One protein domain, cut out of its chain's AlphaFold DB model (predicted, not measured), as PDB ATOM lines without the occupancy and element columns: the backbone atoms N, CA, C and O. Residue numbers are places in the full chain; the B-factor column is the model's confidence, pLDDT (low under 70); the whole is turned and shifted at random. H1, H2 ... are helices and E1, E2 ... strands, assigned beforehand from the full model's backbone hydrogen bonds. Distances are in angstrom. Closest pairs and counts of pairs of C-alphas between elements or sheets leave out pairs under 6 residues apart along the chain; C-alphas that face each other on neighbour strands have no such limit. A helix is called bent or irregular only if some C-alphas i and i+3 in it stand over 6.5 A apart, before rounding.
ATOM      1  N   ARG A   7     233.246 263.732 208.911       86.94
ATOM      2  CA  ARG A   7     232.543 263.893 210.190       86.94
ATOM      3  C   ARG A   7     232.318 262.562 210.900       86.94
ATOM      4  O   ARG A   7     231.576 261.713 210.398       86.94
ATOM      5  N   ALA A   8     232.822 262.445 212.118       89.81
ATOM      6  CA  ALA A   8     232.462 261.410 213.075       89.81
ATOM      7  C   ALA A   8     231.155 261.747 213.810       89.81
ATOM      8  O   ALA A   8     230.924 262.874 214.249       89.81
ATOM      9  N   GLN A   9     230.274 260.758 213.972       89.38
ATOM     10  CA  GLN A   9     229.043 260.904 214.748       89.38
ATOM     11  C   GLN A   9     228.600 259.584 215.396       89.38
ATOM     12  O   GLN A   9     228.811 258.504 214.832       89.38
ATOM     13  N   PRO A  10     227.942 259.635 216.567       89.75
ATOM     14  CA  PRO A  10     227.240 258.475 217.095       89.75
ATOM     15  C   PRO A  10     226.023 258.137 216.223       89.75
ATOM     16  O   PRO A  10     225.366 259.016 215.663       89.75
ATOM     17  N   VAL A  11     225.679 256.855 216.148       89.94
ATOM     18  CA  VAL A  11     224.456 256.401 215.480       89.94
ATOM     19  C   VAL A  11     223.303 256.422 216.481       89.94
ATOM     20  O   VAL A  11     223.335 255.731 217.498       89.94
ATOM     21  N   PHE A  12     222.265 257.203 216.180       85.62
ATOM     22  CA  PHE A  12     221.059 257.292 217.002       85.62
ATOM     23  C   PHE A  12     220.126 256.103 216.724       85.62
ATOM     24  O   PHE A  12     219.333 256.118 215.787       85.62
ATOM     25  N   ASN A  13     220.248 255.053 217.534       86.56
ATOM     26  CA  ASN A  13     219.393 253.862 217.531       86.56
ATOM     27  C   ASN A  13     219.163 253.373 218.978       86.56
ATOM     28  O   ASN A  13     219.647 253.991 219.925       86.56
ATOM     29  N   CYS A  14     218.460 252.253 219.184       84.81
ATOM     30  CA  CYS A  14     218.248 251.698 220.531       84.81
ATOM     31  C   CYS A  14     219.565 251.397 221.276       84.81
ATOM     32  O   CYS A  14     219.639 251.559 222.495       84.81
ATOM     33  N   SER A  15     220.623 251.021 220.554       88.00
ATOM     34  CA  SER A  15     221.947 250.749 221.120       88.00
ATOM     35  C   SER A  15     222.673 252.012 221.598       88.00
ATOM     36  O   SER A  15     223.587 251.902 222.411       88.00
ATOM     37  N   PHE A  16     222.254 253.213 221.179       87.12
ATOM     38  CA  PHE A  16     222.832 254.490 221.622       87.12
ATOM     39  C   PHE A  16     222.793 254.671 223.148       87.12
ATOM     40  O   PHE A  16     223.752 255.175 223.749       87.12
ATOM     41  N   PHE A  17     221.701 254.220 223.776       86.12
ATOM     42  CA  PHE A  17     221.468 254.327 225.218       86.12
ATOM     43  C   PHE A  17     222.341 253.374 226.047       86.12
ATOM     44  O   PHE A  17     222.437 253.518 227.264       86.12
ATOM     45  N   ARG A  18     223.018 252.416 225.407       87.81
ATOM     46  CA  ARG A  18     223.941 251.483 226.056       87.81
ATOM     47  C   ARG A  18     225.359 251.768 225.577       87.81
ATOM     48  O   ARG A  18     225.710 251.446 224.449       87.81
ATOM     49  N   ARG A  19     226.199 252.337 226.453       85.75
ATOM     50  CA  ARG A  19     227.589 252.715 226.118       85.75
ATOM     51  C   ARG A  19     228.371 251.563 225.471       85.75
ATOM     52  O   ARG A  19     229.044 251.790 224.479       85.75
ATOM     53  N   ALA A  20     228.230 250.346 225.999       86.56
ATOM     54  CA  ALA A  20     228.950 249.162 225.524       86.56
ATOM     55  C   ALA A  20     228.570 248.707 224.101       86.56
ATOM     56  O   ALA A  20     229.336 247.990 223.473       86.56
ATOM     57  N   THR A  21     227.401 249.104 223.594       89.25
ATOM     58  CA  THR A  21     226.898 248.691 222.271       89.25
ATOM     59  C   THR A  21     226.681 249.883 221.342       89.25
ATOM     60  O   THR A  21     225.986 249.767 220.335       89.25
ATOM     61  N   ARG A  22     227.196 251.066 221.695       92.50
ATOM     62  CA  ARG A  22     226.984 252.274 220.898       92.50
ATOM     63  C   ARG A  22     227.752 252.155 219.585       92.50
ATOM     64  O   ARG A  22     228.945 251.875 219.582       92.50
ATOM     65  N   HIS A  23     227.066 252.405 218.476       92.56
ATOM     66  CA  HIS A  23     227.698 252.455 217.163       92.56
ATOM     67  C   HIS A  23     228.136 253.883 216.830       92.56
ATOM     68  O   HIS A  23     227.471 254.858 217.197       92.56
ATOM     69  N   TYR A  24     229.225 253.986 216.080       93.25
ATOM     70  CA  TYR A  24     229.785 255.234 215.578       93.25
ATOM     71  C   TYR A  24     229.975 255.115 214.069       93.25
ATOM     72  O   TYR A  24     230.215 254.021 213.559       93.25
ATOM     73  N   ARG A  25     229.840 256.230 213.354       91.50
ATOM     74  CA  ARG A  25     230.058 256.301 211.908       91.50
ATOM     75  C   ARG A  25     230.905 257.519 211.580       91.50
ATOM     76  O   ARG A  25     230.680 258.586 212.147       91.50
ATOM     77  N   VAL A  26     231.829 257.348 210.642       89.56
ATOM     78  CA  VAL A  26     232.563 258.440 210.002       89.56
ATOM     79  C   VAL A  26     232.002 258.593 208.594       89.56
ATOM     80  O   VAL A  26     232.049 257.651 207.805       89.56
ATOM     81  N   ASP A  27     231.416 259.750 208.305       87.69
ATOM     82  CA  ASP A  27     231.013 260.116 206.950       87.69
ATOM     83  C   ASP A  27     232.199 260.821 206.274       87.69
ATOM     84  O   ASP A  27     232.852 261.659 206.899       87.69
ATOM     85  N   PHE A  28     232.458 260.520 205.003       83.44
ATOM     86  CA  PHE A  28     233.557 261.104 204.236       83.44
ATOM     87  C   PHE A  28     233.104 261.441 202.814       83.44
ATOM     88  O   PHE A  28     232.454 260.624 202.160       83.44
ATOM     89  N   SER A  29     233.436 262.648 202.355       81.88
ATOM     90  CA  SER A  29     233.193 263.107 200.989       81.88
ATOM     91  C   SER A  29     234.450 262.945 200.140       81.88
ATOM     92  O   SER A  29     235.560 263.198 200.592       81.88
ATOM     93  N   ASP A  30     234.252 262.590 198.877       75.69
ATOM     94  CA  ASP A  30     235.282 262.509 197.836       75.69
ATOM     95  C   ASP A  30     235.896 263.871 197.449       75.69
ATOM     96  O   ASP A  30     237.022 263.923 196.959       75.69
ATOM     97  N   HIS A  31     235.190 264.972 197.710       75.62
ATOM     98  CA  HIS A  31     235.635 266.342 197.467       75.62
ATOM     99  C   HIS A  31     235.661 267.152 198.761       75.62
ATOM    100  O   HIS A  31     234.833 266.975 199.659       75.62
ATOM    101  N   LEU A  32     236.558 268.133 198.824       66.94
ATOM    102  CA  LEU A  32     236.521 269.146 199.871       66.94
ATOM    103  C   LEU A  32     235.244 269.990 199.698       66.94
ATOM    104  O   LEU A  32     235.186 270.844 198.822       66.94
ATOM    105  N   GLU A  33     234.206 269.807 200.524       65.06
ATOM    106  CA  GLU A  33     232.912 270.507 200.323       65.06
ATOM    107  C   GLU A  33     233.049 272.045 200.301       65.06
ATOM    108  O   GLU A  33     232.221 272.751 199.723       65.06
ATOM    109  N   VAL A  34     234.109 272.563 200.925       62.91
ATOM    110  CA  VAL A  34     234.445 273.992 200.986       62.91
ATOM    111  C   VAL A  34     234.957 274.520 199.641       62.91
ATOM    112  O   VAL A  34     234.732 275.687 199.315       62.91
ATOM    113  N   THR A  35     235.586 273.654 198.847       60.22
ATOM    114  CA  THR A  35     236.064 273.939 197.498       60.22
ATOM    115  C   THR A  35     235.812 272.720 196.614       60.22
ATOM    116  O   THR A  35     236.582 271.766 196.635       60.22
ATOM    117  N   ARG A  36     234.793 272.784 195.745       61.62
ATOM    118  CA  ARG A  36     234.461 271.705 194.783       61.62
ATOM    119  C   ARG A  36     235.580 271.346 193.787       61.62
ATOM    120  O   ARG A  36     235.400 270.445 192.985       61.62
ATOM    121  N   HIS A  37     236.702 272.058 193.828       65.50
ATOM    122  CA  HIS A  37     237.844 271.899 192.930       65.50
ATOM    123  C   HIS A  37     238.977 271.047 193.519       65.50
ATOM    124  O   HIS A  37     240.009 270.928 192.875       65.50
ATOM    125  N   VAL A  38     238.828 270.508 194.735       70.50
ATOM    126  CA  VAL A  38     239.868 269.682 195.366       70.50
ATOM    127  C   VAL A  38     239.315 268.286 195.611       70.50
ATOM    128  O   VAL A  38     238.476 268.094 196.500       70.50
ATOM    129  N   CYS A  39     239.780 267.325 194.813       77.12
ATOM    130  CA  CYS A  39     239.506 265.911 195.024       77.12
ATOM    131  C   CYS A  39     240.362 265.405 196.189       77.12
ATOM    132  O   CYS A  39     241.558 265.691 196.257       77.12
ATOM    133  N   VAL A  40     239.782 264.636 197.112       78.06
ATOM    134  CA  VAL A  40     240.546 264.116 198.256       78.06
ATOM    135  C   VAL A  40     241.629 263.125 197.809       78.06
ATOM    136  O   VAL A  40     242.662 263.013 198.460       78.06
ATOM    137  N   GLN A  41     241.449 262.460 196.666       79.31
ATOM    138  CA  GLN A  41     242.454 261.553 196.098       79.31
ATOM    139  C   GLN A  41     243.734 262.272 195.644       79.31
ATOM    140  O   GLN A  41     244.774 261.633 195.516       79.31
ATOM    141  N   GLU A  42     243.668 263.584 195.410       84.06
ATOM    142  CA  GLU A  42     244.812 264.407 195.000       84.06
ATOM    143  C   GLU A  42     245.571 264.991 196.200       84.06
ATOM    144  O   GLU A  42     246.583 265.673 196.035       84.06
ATOM    145  N   LEU A  43     245.081 264.756 197.421       85.75
ATOM    146  CA  LEU A  43     245.706 265.282 198.622       85.75
ATOM    147  C   LEU A  43     246.925 264.454 199.034       85.75
ATOM    148  O   LEU A  43     246.934 263.234 198.854       85.75
ATOM    149  N   PRO A  44     247.929 265.093 199.663       91.62
ATOM    150  CA  PRO A  44     249.028 264.367 200.281       91.62
ATOM    151  C   PRO A  44     248.501 263.335 201.282       91.62
ATOM    152  O   PRO A  44     247.547 263.593 202.025       91.62
ATOM    153  N   LYS A  45     249.136 262.163 201.320       93.06
ATOM    154  CA  LYS A  45     248.697 261.036 202.151       93.06
ATOM    155  C   LYS A  45     248.633 261.415 203.631       93.06
ATOM    156  O   LYS A  45     247.690 261.044 204.324       93.06
ATOM    157  N   GLU A  46     249.602 262.191 204.094       94.56
ATOM    158  CA  GLU A  46     249.755 262.651 205.475       94.56
ATOM    159  C   GLU A  46     248.587 263.559 205.885       94.56
ATOM    160  O   GLU A  46     248.090 263.464 207.002       94.56
ATOM    161  N   VAL A  47     248.080 264.375 204.952       92.06
ATOM    162  CA  VAL A  47     246.907 265.240 205.165       92.06
ATOM    163  C   VAL A  47     245.643 264.401 205.355       92.06
ATOM    164  O   VAL A  47     244.813 264.675 206.222       92.06
ATOM    165  N   VAL A  48     245.486 263.348 204.552       91.88
ATOM    166  CA  VAL A  48     244.338 262.442 204.672       91.88
ATOM    167  C   VAL A  48     244.408 261.655 205.982       91.88
ATOM    168  O   VAL A  48     243.396 261.541 206.674       91.88
ATOM    169  N   ILE A  49     245.593 261.160 206.358       94.94
ATOM    170  CA  ILE A  49     245.803 260.469 207.638       94.94
ATOM    171  C   ILE A  49     245.476 261.397 208.810       94.94
ATOM    172  O   ILE A  49     244.745 260.982 209.705       94.94
ATOM    173  N   GLY A  50     245.948 262.645 208.793       94.44
ATOM    174  CA  GLY A  50     245.681 263.600 209.869       94.44
ATOM    175  C   GLY A  50     244.192 263.914 210.019       94.44
ATOM    176  O   GLY A  50     243.684 263.941 211.138       94.44
ATOM    177  N   TRP A  51     243.445 264.035 208.916       92.25
ATOM    178  CA  TRP A  51     241.984 264.142 208.993       92.25
ATOM    179  C   TRP A  51     241.328 262.927 209.643       92.25
ATOM    180  O   TRP A  51     240.502 263.093 210.540       92.25
ATOM    181  N   PHE A  52     241.696 261.709 209.238       93.94
ATOM    182  CA  PHE A  52     241.161 260.507 209.879       93.94
ATOM    183  C   PHE A  52     241.548 260.428 211.358       93.94
ATOM    184  O   PHE A  52     240.712 260.056 212.179       93.94
ATOM    185  N   ALA A  53     242.777 260.803 211.713       96.12
ATOM    186  CA  ALA A  53     243.241 260.826 213.094       96.12
ATOM    187  C   ALA A  53     242.408 261.789 213.954       96.12
ATOM    188  O   ALA A  53     241.988 261.416 215.049       96.12
ATOM    189  N   HIS A  54     242.087 262.976 213.434       95.44
ATOM    190  CA  HIS A  54     241.196 263.934 214.089       95.44
ATOM    191  C   HIS A  54     239.789 263.351 214.319       95.44
ATOM    192  O   HIS A  54     239.283 263.351 215.445       95.44
ATOM    193  N   GLU A  55     239.164 262.775 213.287       94.56
ATOM    194  CA  GLU A  55     237.824 262.183 213.417       94.56
ATOM    195  C   GLU A  55     237.800 260.967 214.358       94.56
ATOM    196  O   GLU A  55     236.839 260.755 215.106       94.56
ATOM    197  N   LEU A  56     238.871 260.172 214.375       95.44
ATOM    198  CA  LEU A  56     239.045 259.096 215.349       95.44
ATOM    199  C   LEU A  56     239.239 259.647 216.768       95.44
ATOM    200  O   LEU A  56     238.708 259.063 217.713       95.44
ATOM    201  N   GLY A  57     239.901 260.795 216.923       96.19
ATOM    202  CA  GLY A  57     239.986 261.529 218.186       96.19
ATOM    203  C   GLY A  57     238.604 261.866 218.755       96.19
ATOM    204  O   GLY A  57     238.344 261.628 219.939       96.19
ATOM    205  N   HIS A  58     237.670 262.308 217.908       95.50
ATOM    206  CA  HIS A  58     236.269 262.480 218.300       95.50
ATOM    207  C   HIS A  58     235.613 261.167 218.742       95.50
ATOM    208  O   HIS A  58     234.951 261.140 219.781       95.50
ATOM    209  N   ILE A  59     235.813 260.066 218.011       94.56
ATOM    210  CA  ILE A  59     235.249 258.760 218.394       94.56
ATOM    211  C   ILE A  59     235.778 258.315 219.761       94.56
ATOM    212  O   ILE A  59     234.988 257.896 220.609       94.56
ATOM    213  N   ILE A  60     237.081 258.450 220.009       94.69
ATOM    214  CA  ILE A  60     237.702 258.109 221.294       94.69
ATOM    215  C   ILE A  60     237.118 258.966 222.427       94.69
ATOM    216  O   ILE A  60     236.772 258.433 223.484       94.69
ATOM    217  N   ASP A  61     236.916 260.271 222.216       94.38
ATOM    218  CA  ASP A  61     236.224 261.117 223.199       94.38
ATOM    219  C   ASP A  61     234.781 260.632 223.442       94.38
ATOM    220  O   ASP A  61     234.322 260.575 224.586       94.38
ATOM    221  N   TYR A  62     234.066 260.191 222.403       93.56
ATOM    222  CA  TYR A  62     232.703 259.677 222.550       93.56
ATOM    223  C   TYR A  62     232.623 258.334 223.281       93.56
ATOM    224  O   TYR A  62     231.616 258.066 223.947       93.56
ATOM    225  N   LEU A  63     233.628 257.466 223.139       90.88
ATOM    226  CA  LEU A  63     233.698 256.174 223.833       90.88
ATOM    227  C   LEU A  63     233.753 256.367 225.353       90.88
ATOM    228  O   LEU A  63     233.120 255.624 226.109       90.88
ATOM    229  N   ASN A  64     234.420 257.431 225.796       86.88
ATOM    230  CA  ASN A  64     234.571 257.763 227.208       86.88
ATOM    231  C   ASN A  64     233.322 258.421 227.825       86.88
ATOM    232  O   ASN A  64     233.226 258.548 229.048       86.88
ATOM    233  N   ARG A  65     232.316 258.798 227.019       90.75
ATOM    234  CA  ARG A  65     231.143 259.554 227.487       90.75
ATOM    235  C   ARG A  65     229.927 258.670 227.818       90.75
ATOM    236  O   ARG A  65     229.464 257.890 226.970       90.75
ATOM    237  N   PRO A  66     229.312 258.835 229.011       91.56
ATOM    238  CA  PRO A  66     227.998 258.259 229.300       91.56
ATOM    239  C   PRO A  66     226.912 258.922 228.436       91.56
ATOM    240  O   PRO A  66     227.150 259.941 227.795       91.56
ATOM    241  N   VAL A  67     225.699 258.362 228.412       90.25
ATOM    242  CA  VAL A  67     224.597 258.848 227.550       90.25
ATOM    243  C   VAL A  67     224.278 260.325 227.789       90.25
ATOM    244  O   VAL A  67     224.242 261.099 226.836       90.25
ATOM    245  N   LEU A  68     224.125 260.740 229.051       90.94
ATOM    246  CA  LEU A  68     223.911 262.152 229.393       90.94
ATOM    247  C   LEU A  68     225.084 263.033 228.941       90.94
ATOM    248  O   LEU A  68     224.868 264.145 228.473       90.94
ATOM    249  N   GLY A  69     226.311 262.505 229.008       92.50
ATOM    250  CA  GLY A  69     227.519 263.165 228.514       92.50
ATOM    251  C   GLY A  69     227.553 263.329 226.992       92.50
ATOM    252  O   GLY A  69     228.119 264.299 226.501       92.50
ATOM    253  N   MET A  70     226.934 262.415 226.239       92.62
ATOM    254  CA  MET A  70     226.775 262.544 224.785       92.62
ATOM    255  C   MET A  70     225.713 263.573 224.414       92.62
ATOM    256  O   MET A  70     225.897 264.329 223.464       92.62
ATOM    257  N   ILE A  71     224.606 263.615 225.159       90.62
ATOM    258  CA  ILE A  71     223.545 264.605 224.941       90.62
ATOM    259  C   ILE A  71     224.078 266.006 225.249       90.62
ATOM    260  O   ILE A  71     223.930 266.911 224.428       90.62
ATOM    261  N   SER A  72     224.749 266.182 226.392       91.94
ATOM    262  CA  SER A  72     225.361 267.464 226.752       91.94
ATOM    263  C   SER A  72     226.467 267.863 225.779       91.94
ATOM    264  O   SER A  72     226.552 269.037 225.427       91.94
ATOM    265  N   PHE A  73     227.248 266.898 225.279       92.69
ATOM    266  CA  PHE A  73     228.213 267.136 224.210       92.69
ATOM    267  C   PHE A  73     227.534 267.672 222.948       92.69
ATOM    268  O   PHE A  73     227.916 268.732 222.464       92.69
ATOM    269  N   GLY A  74     226.503 266.988 222.440       91.12
ATOM    270  CA  GLY A  74     225.810 267.400 221.217       91.12
ATOM    271  C   GLY A  74     225.170 268.785 221.337       91.12
ATOM    272  O   GLY A  74     225.330 269.619 220.445       91.12
ATOM    273  N   LEU A  75     224.504 269.061 222.464       91.62
ATOM    274  CA  LEU A  75     223.927 270.378 222.749       91.62
ATOM    275  C   LEU A  75     225.009 271.453 222.858       91.62
ATOM    276  O   LEU A  75     224.881 272.518 222.255       91.62
ATOM    277  N   GLY A  76     226.084 271.177 223.594       92.56
ATOM    278  CA  GLY A  76     227.141 272.152 223.802       92.56
ATOM    279  C   GLY A  76     227.916 272.464 222.533       92.56
ATOM    280  O   GLY A  76     228.176 273.631 222.246       92.56
ATOM    281  N   TYR A  77     228.199 271.443 221.730       91.06
ATOM    282  CA  TYR A  77     228.847 271.587 220.435       91.06
ATOM    283  C   TYR A  77     228.005 272.455 219.482       91.06
ATOM    284  O   TYR A  77     228.545 273.314 218.788       91.06
ATOM    285  N   ALA A  78     226.677 272.289 219.486       88.50
ATOM    286  CA  ALA A  78     225.778 273.060 218.627       88.50
ATOM    287  C   ALA A  78     225.546 274.508 219.102       88.50
ATOM    288  O   ALA A  78     225.409 275.406 218.270       88.50
ATOM    289  N   LEU A  79     225.472 274.742 220.417       91.06
ATOM    290  CA  LEU A  79     225.005 276.016 220.983       91.06
ATOM    291  C   LEU A  79     226.134 276.923 221.492       91.06
ATOM    292  O   LEU A  79     225.976 278.146 221.499       91.06
ATOM    293  N   TRP A  80     227.282 276.370 221.898       92.69
ATOM    294  CA  TRP A  80     228.352 277.137 222.540       92.69
ATOM    295  C   TRP A  80     229.678 277.036 221.793       92.69
ATOM    296  O   TRP A  80     230.402 276.049 221.865       92.69
ATOM    297  N   SER A  81     230.076 278.148 221.172       89.31
ATOM    298  CA  SER A  81     231.344 278.258 220.432       89.31
ATOM    299  C   SER A  81     232.598 277.933 221.262       89.31
ATOM    300  O   SER A  81     233.587 277.454 220.709       89.31
ATOM    301  N   ARG A  82     232.563 278.171 222.581       91.00
ATOM    302  CA  ARG A  82     233.628 277.771 223.517       91.00
ATOM    303  C   ARG A  82     233.694 276.252 223.683       91.00
ATOM    304  O   ARG A  82     234.782 275.699 223.635       91.00
ATOM    305  N   TYR A  83     232.542 275.599 223.828       91.94
ATOM    306  CA  TYR A  83     232.465 274.146 223.969       91.94
ATOM    307  C   TYR A  83     232.884 273.440 222.681       91.94
ATOM    308  O   TYR A  83     233.645 272.482 222.727       91.94
ATOM    309  N   MET A  84     232.447 273.955 221.527       91.19
ATOM    310  CA  MET A  84     232.892 273.455 220.227       91.19
ATOM    311  C   MET A  84     234.417 273.550 220.097       91.19
ATOM    312  O   MET A  84     235.050 272.557 219.788       91.19
ATOM    313  N   ARG A  85     235.024 274.702 220.425       93.00
ATOM    314  CA  ARG A  85     236.491 274.850 220.431       93.00
ATOM    315  C   ARG A  85     237.174 273.794 221.302       93.00
ATOM    316  O   ARG A  85     238.144 273.194 220.870       93.00
ATOM    317  N   GLU A  86     236.675 273.580 222.513       93.38
ATOM    318  CA  GLU A  86     237.247 272.591 223.432       93.38
ATOM    319  C   GLU A  86     237.137 271.161 222.885       93.38
ATOM    320  O   GLU A  86     238.075 270.377 223.000       93.38
ATOM    321  N   ALA A  87     236.015 270.827 222.246       93.25
ATOM    322  CA  ALA A  87     235.813 269.527 221.616       93.25
ATOM    323  C   ALA A  87     236.793 269.275 220.457       93.25
ATOM    324  O   ALA A  87     237.359 268.187 220.376       93.25
ATOM    325  N   GLU A  88     237.004 270.270 219.592       93.44
ATOM    326  CA  GLU A  88     237.954 270.202 218.467       93.44
ATOM    327  C   GLU A  88     239.395 270.072 218.972       93.44
ATOM    328  O   GLU A  88     240.128 269.179 218.555       93.44
ATOM    329  N   ARG A  89     239.776 270.898 219.958       94.62
ATOM    330  CA  ARG A  89     241.098 270.828 220.599       94.62
ATOM    331  C   ARG A  89     241.348 269.466 221.234       94.62
ATOM    332  O   ARG A  89     242.423 268.906 221.066       94.62
ATOM    333  N   ARG A  90     240.352 268.909 221.928       95.06
ATOM    334  CA  ARG A  90     240.462 267.580 222.531       95.06
ATOM    335  C   ARG A  90     240.663 266.489 221.480       95.06
ATOM    336  O   ARG A  90     241.434 265.571 221.737       95.06
ATOM    337  N   ALA A  91     239.988 266.569 220.335       95.56
ATOM    338  CA  ALA A  91     240.176 265.605 219.254       95.56
ATOM    339  C   ALA A  91     241.616 265.630 218.722       95.56
ATOM    340  O   ALA A  91     242.244 264.574 218.650       95.56
ATOM    341  N   ASP A  92     242.166 266.824 218.470       95.50
ATOM    342  CA  ASP A  92     243.569 266.997 218.063       95.50
ATOM    343  C   ASP A  92     244.538 266.467 219.134       95.50
ATOM    344  O   ASP A  92     245.456 265.714 218.820       95.50
ATOM    345  N   THR A  93     244.313 266.785 220.414       95.56
ATOM    346  CA  THR A  93     245.149 266.278 221.516       95.56
ATOM    347  C   THR A  93     245.117 264.756 221.609       95.56
ATOM    348  O   THR A  93     246.156 264.130 221.797       95.56
ATOM    349  N   ILE A  94     243.943 264.135 221.461       96.19
ATOM    350  CA  ILE A  94     243.837 262.674 221.435       96.19
ATOM    351  C   ILE A  94     244.626 262.117 220.248       96.19
ATOM    352  O   ILE A  94     245.383 261.170 220.443       96.19
ATOM    353  N   ALA A  95     244.495 262.695 219.054       96.50
ATOM    354  CA  ALA A  95     245.231 262.250 217.874       96.50
ATOM    355  C   ALA A  95     246.756 262.335 218.074       96.50
ATOM    356  O   ALA A  95     247.457 261.349 217.834       96.50
ATOM    357  N   VAL A  96     247.260 263.460 218.596       95.94
ATOM    358  CA  VAL A  96     248.685 263.644 218.933       95.94
ATOM    359  C   VAL A  96     249.142 262.595 219.944       95.94
ATOM    360  O   VAL A  96     250.142 261.920 219.714       95.94
ATOM    361  N   ASN A  97     248.363 262.367 221.004       94.44
ATOM    362  CA  ASN A  97     248.696 261.386 222.038       94.44
ATOM    363  C   ASN A  97     248.722 259.932 221.533       94.44
ATOM    364  O   ASN A  97     249.309 259.066 222.183       94.44
ATOM    365  N   HIS A  98     248.105 259.658 220.381       94.75
ATOM    366  CA  HIS A  98     248.161 258.363 219.697       94.75
ATOM    367  C   HIS A  98     249.242 258.306 218.603       94.75
ATOM    368  O   HIS A  98     249.307 257.323 217.868       94.75
ATOM    369  N   GLY A  99     250.106 259.322 218.510       95.00
ATOM    370  CA  GLY A  99     251.250 259.357 217.601       95.00
ATOM    371  C   GLY A  99     250.977 259.971 216.229       95.00
ATOM    372  O   GLY A  99     251.837 259.869 215.366       95.00
ATOM    373  N   PHE A 100     249.828 260.625 216.022       96.94
ATOM    374  CA  PHE A 100     249.471 261.261 214.742       96.94
ATOM    375  C   PHE A 100     249.782 262.763 214.694       96.94
ATOM    376  O   PHE A 100     249.157 263.522 213.949       96.94
ATOM    377  N   GLY A 101     250.688 263.238 215.549       95.38
ATOM    378  CA  GLY A 101     250.936 264.671 215.685       95.38
ATOM    379  C   GLY A 101     251.485 265.314 214.411       95.38
ATOM    380  O   GLY A 101     251.017 266.383 214.016       95.38
ATOM    381  N   GLN A 102     252.405 264.634 213.724       96.50
ATOM    382  CA  GLN A 102     252.998 265.127 212.477       96.50
ATOM    383  C   GLN A 102     251.953 265.237 211.357       96.50
ATOM    384  O   GLN A 102     251.929 266.214 210.610       96.50
ATOM    385  N   GLU A 103     251.028 264.284 211.270       97.06
ATOM    386  CA  GLU A 103     249.952 264.273 210.281       97.06
ATOM    387  C   GLU A 103     248.894 265.344 210.569       97.06
ATOM    388  O   GLU A 103     248.401 265.997 209.643       97.06
ATOM    389  N   ILE A 104     248.573 265.588 211.845       95.19
ATOM    390  CA  ILE A 104     247.704 266.699 212.262       95.19
ATOM    391  C   ILE A 104     248.342 268.045 211.892       95.19
ATOM    392  O   ILE A 104     247.672 268.910 211.312       95.19
ATOM    393  N   LEU A 105     249.645 268.205 212.144       94.88
ATOM    394  CA  LEU A 105     250.396 269.400 211.764       94.88
ATOM    395  C   LEU A 105     250.395 269.597 210.240       94.88
ATOM    396  O   LEU A 105     249.991 270.660 209.764       94.88
ATOM    397  N   ALA A 106     250.728 268.557 209.471       94.56
ATOM    398  CA  ALA A 106     250.724 268.587 208.007       94.56
ATOM    399  C   ALA A 106     249.342 268.952 207.435       94.56
ATOM    400  O   ALA A 106     249.228 269.795 206.541       94.56
ATOM    401  N   THR A 107     248.274 268.375 207.992       92.38
ATOM    402  CA  THR A 107     246.886 268.687 207.615       92.38
ATOM    403  C   THR A 107     246.579 270.160 207.839       92.38
ATOM    404  O   THR A 107     246.033 270.842 206.963       92.38
ATOM    405  N   LYS A 108     246.956 270.685 209.006       90.88
ATOM    406  CA  LYS A 108     246.725 272.083 209.346       90.88
ATOM    407  C   LYS A 108     247.490 273.022 208.421       90.88
ATOM    408  O   LYS A 108     246.909 273.992 207.922       90.88
ATOM    409  N   GLU A 109     248.770 272.757 208.196       91.50
ATOM    410  CA  GLU A 109     249.592 273.557 207.296       91.50
ATOM    411  C   GLU A 109     249.017 273.573 205.883       91.50
ATOM    412  O   GLU A 109     248.900 274.645 205.281       91.50
ATOM    413  N   TYR A 110     248.602 272.405 205.383       89.94
ATOM    414  CA  TYR A 110     247.979 272.266 204.078       89.94
ATOM    415  C   TYR A 110     246.747 273.167 203.965       89.94
ATOM    416  O   TYR A 110     246.687 274.023 203.082       89.94
ATOM    417  N   LEU A 111     245.801 273.066 204.904       86.56
ATOM    418  CA  LEU A 111     244.576 273.878 204.898       86.56
ATOM    419  C   LEU A 111     244.852 275.383 205.028       86.56
ATOM    420  O   LEU A 111     244.132 276.213 204.466       86.56
ATOM    421  N   MET A 112     245.901 275.770 205.748       86.81
ATOM    422  CA  MET A 112     246.275 277.175 205.896       86.81
ATOM    423  C   MET A 112     246.911 277.747 204.623       86.81
ATOM    424  O   MET A 112     246.547 278.853 204.195       86.81
ATOM    425  N   LYS A 113     247.813 276.984 203.994       87.50
ATOM    426  CA  LYS A 113     248.548 277.360 202.776       87.50
ATOM    427  C   LYS A 113     247.672 277.270 201.518       87.50
ATOM    428  O   LYS A 113     247.891 278.030 200.579       87.50
ATOM    429  N   HIS A 114     246.632 276.433 201.512       83.00
ATOM    430  CA  HIS A 114     245.794 276.211 200.333       83.00
ATOM    431  C   HIS A 114     245.082 277.498 199.874       83.00
ATOM    432  O   HIS A 114     244.264 278.080 200.593       83.00
ATOM    433  N   THR A 115     245.411 277.985 198.679       69.19
ATOM    434  CA  THR A 115     245.010 279.315 198.178       69.19
ATOM    435  C   THR A 115     243.544 279.395 197.771       69.19
ATOM    436  O   THR A 115     242.939 280.457 197.881       69.19
ATOM    437  N   THR A 116     242.947 278.274 197.364       75.50
ATOM    438  CA  THR A 116     241.550 278.225 196.904       75.50
ATOM    439  C   THR A 116     240.534 278.187 198.051       75.50
ATOM    440  O   THR A 116     239.332 278.308 197.815       75.50
ATOM    441  N   LEU A 117     240.993 278.019 199.298       79.19
ATOM    442  CA  LEU A 117     240.109 277.978 200.457       79.19
ATOM    443  C   LEU A 117     239.575 279.383 200.786       79.19
ATOM    444  O   LEU A 117     240.373 280.300 201.012       79.19
ATOM    445  N   PRO A 118     238.245 279.563 200.904       81.88
ATOM    446  CA  PRO A 118     237.642 280.848 201.222       81.88
ATOM    447  C   PRO A 118     238.179 281.452 202.532       81.88
ATOM    448  O   PRO A 118     238.334 280.730 203.525       81.88
ATOM    449  N   PRO A 119     238.358 282.785 202.613       83.44
ATOM    450  CA  PRO A 119     238.875 283.444 203.816       83.44
ATOM    451  C   PRO A 119     238.070 283.128 205.083       83.44
ATOM    452  O   PRO A 119     238.641 282.903 206.148       83.44
ATOM    453  N   HIS A 120     236.740 283.040 204.973       82.69
ATOM    454  CA  HIS A 120     235.871 282.722 206.106       82.69
ATOM    455  C   HIS A 120     236.124 281.314 206.673       82.69
ATOM    456  O   HIS A 120     235.992 281.109 207.880       82.69
ATOM    457  N   TYR A 121     236.509 280.349 205.831       83.12
ATOM    458  CA  TYR A 121     236.847 278.998 206.271       83.12
ATOM    459  C   TYR A 121     238.171 278.993 207.037       83.12
ATOM    460  O   TYR A 121     238.228 278.481 208.153       83.12
ATOM    461  N   LYS A 122     239.194 279.685 206.518       85.06
ATOM    462  CA  LYS A 122     240.472 279.872 207.227       85.06
ATOM    463  C   LYS A 122     240.282 280.570 208.577       85.06
ATOM    464  O   LYS A 122     240.880 280.167 209.571       85.06
ATOM    465  N   SER A 123     239.401 281.568 208.652       87.38
ATOM    466  CA  SER A 123     239.056 282.231 209.918       87.38
ATOM    467  C   SER A 123     238.368 281.293 210.912       87.38
ATOM    468  O   SER A 123     238.623 281.383 212.112       87.38
ATOM    469  N   ARG A 124     237.523 280.364 210.442       85.75
ATOM    470  CA  ARG A 124     236.942 279.321 211.303       85.75
ATOM    471  C   ARG A 124     238.008 278.364 211.824       85.75
ATOM    472  O   ARG A 124     238.000 278.098 213.023       85.75
ATOM    473  N   LEU A 125     238.929 277.914 210.967       86.62
ATOM    474  CA  LEU A 125     240.043 277.052 211.376       86.62
ATOM    475  C   LEU A 125     240.879 277.717 212.478       86.62
ATOM    476  O   LEU A 125     241.082 277.133 213.536       86.62
ATOM    477  N   LYS A 126     241.263 278.986 212.289       87.69
ATOM    478  CA  LYS A 126     241.986 279.775 213.305       87.69
ATOM    479  C   LYS A 126     241.212 279.953 214.615       87.69
ATOM    480  O   LYS A 126     241.816 280.117 215.665       87.69
ATOM    481  N   LYS A 127     239.878 279.991 214.556       87.94
ATOM    482  CA  LYS A 127     239.037 280.242 215.732       87.94
ATOM    483  C   LYS A 127     238.842 279.000 216.596       87.94
ATOM    484  O   LYS A 127     238.705 279.155 217.806       87.94
ATOM    485  N   TYR A 128     238.729 277.819 215.995       86.19
ATOM    486  CA  TYR A 128     238.260 276.626 216.707       86.19
ATOM    487  C   TYR A 128     239.327 275.550 216.919       86.19
ATOM    488  O   TYR A 128     239.219 274.821 217.895       86.19
ATOM    489  N   TYR A 129     240.367 275.511 216.086       87.06
ATOM    490  CA  TYR A 129     241.404 274.478 216.121       87.06
ATOM    491  C   TYR A 129     242.696 275.008 216.752       87.06
ATOM    492  O   TYR A 129     242.912 276.224 216.797       87.06
ATOM    493  N   LEU A 130     243.558 274.103 217.221       88.69
ATOM    494  CA  LEU A 130     244.883 274.440 217.762       88.69
ATOM    495  C   LEU A 130     245.777 275.051 216.690       88.69
ATOM    496  O   LEU A 130     245.730 274.576 215.561       88.69
ATOM    497  N   SER A 131     246.567 276.087 216.993       90.69
ATOM    498  CA  SER A 131     247.593 276.641 216.092       90.69
ATOM    499  C   SER A 131     248.696 275.612 215.767       90.69
ATOM    500  O   SER A 131     248.726 274.535 216.348       90.69
ATOM    501  N   ALA A 132     249.557 275.912 214.782       90.56
ATOM    502  CA  ALA A 132     250.670 275.022 214.436       90.56
ATOM    503  C   ALA A 132     251.610 274.895 215.641       90.56
ATOM    504  O   ALA A 132     251.828 273.791 216.118       90.56
ATOM    505  N   ASP A 133     251.979 276.033 216.228       90.56
ATOM    506  CA  ASP A 133     252.768 276.118 217.459       90.56
ATOM    507  C   ASP A 133     252.120 275.365 218.640       90.56
ATOM    508  O   ASP A 133     252.807 274.709 219.417       90.56
ATOM    509  N   GLU A 134     250.788 275.426 218.790       91.50
ATOM    510  CA  GLU A 134     250.081 274.666 219.832       91.50
ATOM    511  C   GLU A 134     250.168 273.149 219.584       91.50
ATOM    512  O   GLU A 134     250.314 272.389 220.538       91.50
ATOM    513  N   ILE A 135     250.087 272.698 218.326       92.56
ATOM    514  CA  ILE A 135     250.246 271.279 217.966       92.56
ATOM    515  C   ILE A 135     251.691 270.831 218.186       92.56
ATOM    516  O   ILE A 135     251.901 269.776 218.772       92.56
ATOM    517  N   GLU A 136     252.677 271.628 217.775       93.69
ATOM    518  CA  GLU A 136     254.097 271.359 218.031       93.69
ATOM    519  C   GLU A 136     254.374 271.233 219.532       93.69
ATOM    520  O   GLU A 136     255.008 270.273 219.961       93.69
ATOM    521  N   GLY A 137     253.811 272.127 220.350       94.19
ATOM    522  CA  GLY A 137     253.893 272.022 221.806       94.19
ATOM    523  C   GLY A 137     253.289 270.724 222.355       94.19
ATOM    524  O   GLY A 137     253.858 270.123 223.264       94.19
ATOM    525  N   LEU A 138     252.166 270.254 221.796       93.50
ATOM    526  CA  LEU A 138     251.589 268.957 222.170       93.50
ATOM    527  C   LEU A 138     252.469 267.777 221.745       93.50
ATOM    528  O   LEU A 138     252.560 266.803 222.487       93.50
ATOM    529  N   ILE A 139     253.094 267.852 220.569       94.19
ATOM    530  CA  ILE A 139     254.012 266.820 220.072       94.19
ATOM    531  C   ILE A 139     255.216 266.711 221.003       94.19
ATOM    532  O   ILE A 139     255.503 265.618 221.476       94.19
ATOM    533  N   LEU A 140     255.850 267.839 221.332       94.06
ATOM    534  CA  LEU A 140     256.996 267.882 222.243       94.06
ATOM    535  C   LEU A 140     256.643 267.311 223.621       94.06
ATOM    536  O   LEU A 140     257.354 266.454 224.136       94.06
ATOM    537  N   ALA A 141     255.506 267.721 224.191       91.81
ATOM    538  CA  ALA A 141     255.044 267.192 225.473       91.81
ATOM    539  C   ALA A 141     254.781 265.674 225.422       91.81
ATOM    540  O   ALA A 141     255.041 264.952 226.387       91.81
ATOM    541  N   TRP A 142     254.260 265.173 224.298       91.81
ATOM    542  CA  TRP A 142     254.055 263.743 224.088       91.81
ATOM    543  C   TRP A 142     255.383 262.984 223.951       91.81
ATOM    544  O   TRP A 142     255.532 261.929 224.567       91.81
ATOM    545  N   GLU A 143     256.354 263.520 223.212       90.44
ATOM    546  CA  GLU A 143     257.701 262.948 223.069       90.44
ATOM    547  C   GLU A 143     258.420 262.870 224.425       90.44
ATOM    548  O   GLU A 143     258.842 261.782 224.823       90.44
ATOM    549  N   GLU A 144     258.436 263.960 225.201       91.12
ATOM    550  CA  GLU A 144     259.007 263.987 226.559       91.12
ATOM    551  C   GLU A 144     258.368 262.930 227.472       91.12
ATOM    552  O   GLU A 144     259.066 262.206 228.185       91.12
ATOM    553  N   SER A 145     257.039 262.778 227.417       88.06
ATOM    554  CA  SER A 145     256.324 261.790 228.239       88.06
ATOM    555  C   SER A 145     256.700 260.337 227.925       88.06
ATOM    556  O   SER A 145     256.514 259.458 228.768       88.06
ATOM    557  N   ARG A 146     257.227 260.072 226.721       81.94
ATOM    558  CA  ARG A 146     257.688 258.746 226.290       81.94
ATOM    559  C   ARG A 146     259.166 258.506 226.572       81.94
ATOM    560  O   ARG A 146     259.557 257.346 226.701       81.94
ATOM    561  N   GLU A 147     259.969 259.563 226.640       74.50
ATOM    562  CA  GLU A 147     261.403 259.482 226.924       74.50
ATOM    563  C   GLU A 147     261.722 259.376 228.419       74.50
ATOM    564  O   GLU A 147     262.798 258.893 228.766       74.50
TER     565      GLU A 147
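What this domain is: This is residues 7 to 147 of the 154 residues of an uncharacterized protein of Lewinella agarilytica (UniProt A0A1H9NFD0). The core is a cross of helices: both arms of the bent helix H4 cross H2, while the small ribbon of E1 and E2 packs on another side of H2. H2, H3 and H4a make a triangle, H5 packs on H4a near its start, H6 packs on both arms of H4, and H1 lies far out in the loop between E1 and E2. You will find 141 residues printed, with six named helices and two named strands in the order E1 H1 E2 H2 H3 H4 H5 H6; the sheet, E1 - E2, is antiparallel. The class is mostly helix, the helix packing mostly crossed, and the whole compact, with a radius of gyration of the C-alphas of 15.8 A and spans of 44 by 43 by 28 A.

How they stand to each other: Begin at E1, residues 7 to 10, antiparallel to E2, residues 24 to 28, at 159 degrees; N 7 and O 27, and N 25 and O 9, are each 2.9 A apart, within hydrogen-bond range. Between them is H1, residues 14 to 17, apart from H2. Next find H2, residues 45 to 63; its closest C-alphas to E1 are those of Glu 55 and Ala 8, 5.4 A apart. H3, residues 67 to 79, is close to H2 but not clearly touching, Met 70 to Tyr 62 being the closest C-alphas at 7.0 A. H4, residues 81 to 113, is the hub, touching 4 other helices; by its hydrogen bonds it was assigned as one helix, but it is bent, C-alphas 98 and 101 being 8.0 A apart. Its arms H4a, residues 81 to 98, and H4b, residues 101 to 113, stand at a steep tilt of 49 degrees. H3 and H4a touch only at the corner, closest at C-alphas 77 and 84, 4.5 A. H4a touches H2 at Ala 91 and Gly 57, closest C-alphas 4.2 A apart, and H4b touches H2 at Thr 107 and Val 47, also 4.2 A. H5, residues 119 to 128, touches H4a about perpendicular at 75 degrees, closest at C-alphas 128 and 85, 4.5 A. H6, residues 132 to 147, touches H4b at a shallow tilt of 9 degrees, opposite ways, closest at C-alphas 139 and 101, 5.8 A. Every O i to N i+4 pair is within hydrogen-bond range in H2, H3, H4a, H4b, H5 and H6; H1 is too short for one.

Where its parts are: Find C-alpha 7 at (232.543, 263.893, 210.190), where E1 begins. From C-alpha 45 at (248.697, 261.036, 202.151), H2 runs 26.8 A; H3 spans 18.4 A, H4a 26.1 A and H4b 18.3 A. H6 runs 22.6 A to C-alpha 147 at (261.403, 259.482, 226.924).

The domain as a whole: The two C-alphas farthest apart, those of Arg 18 and Thr 115, are 44.7 A apart. The printed part has no cut; the link from E2 to H2, 16 residues, is long. Look for pLDDT under 70 at residues 32 to 37 and 115.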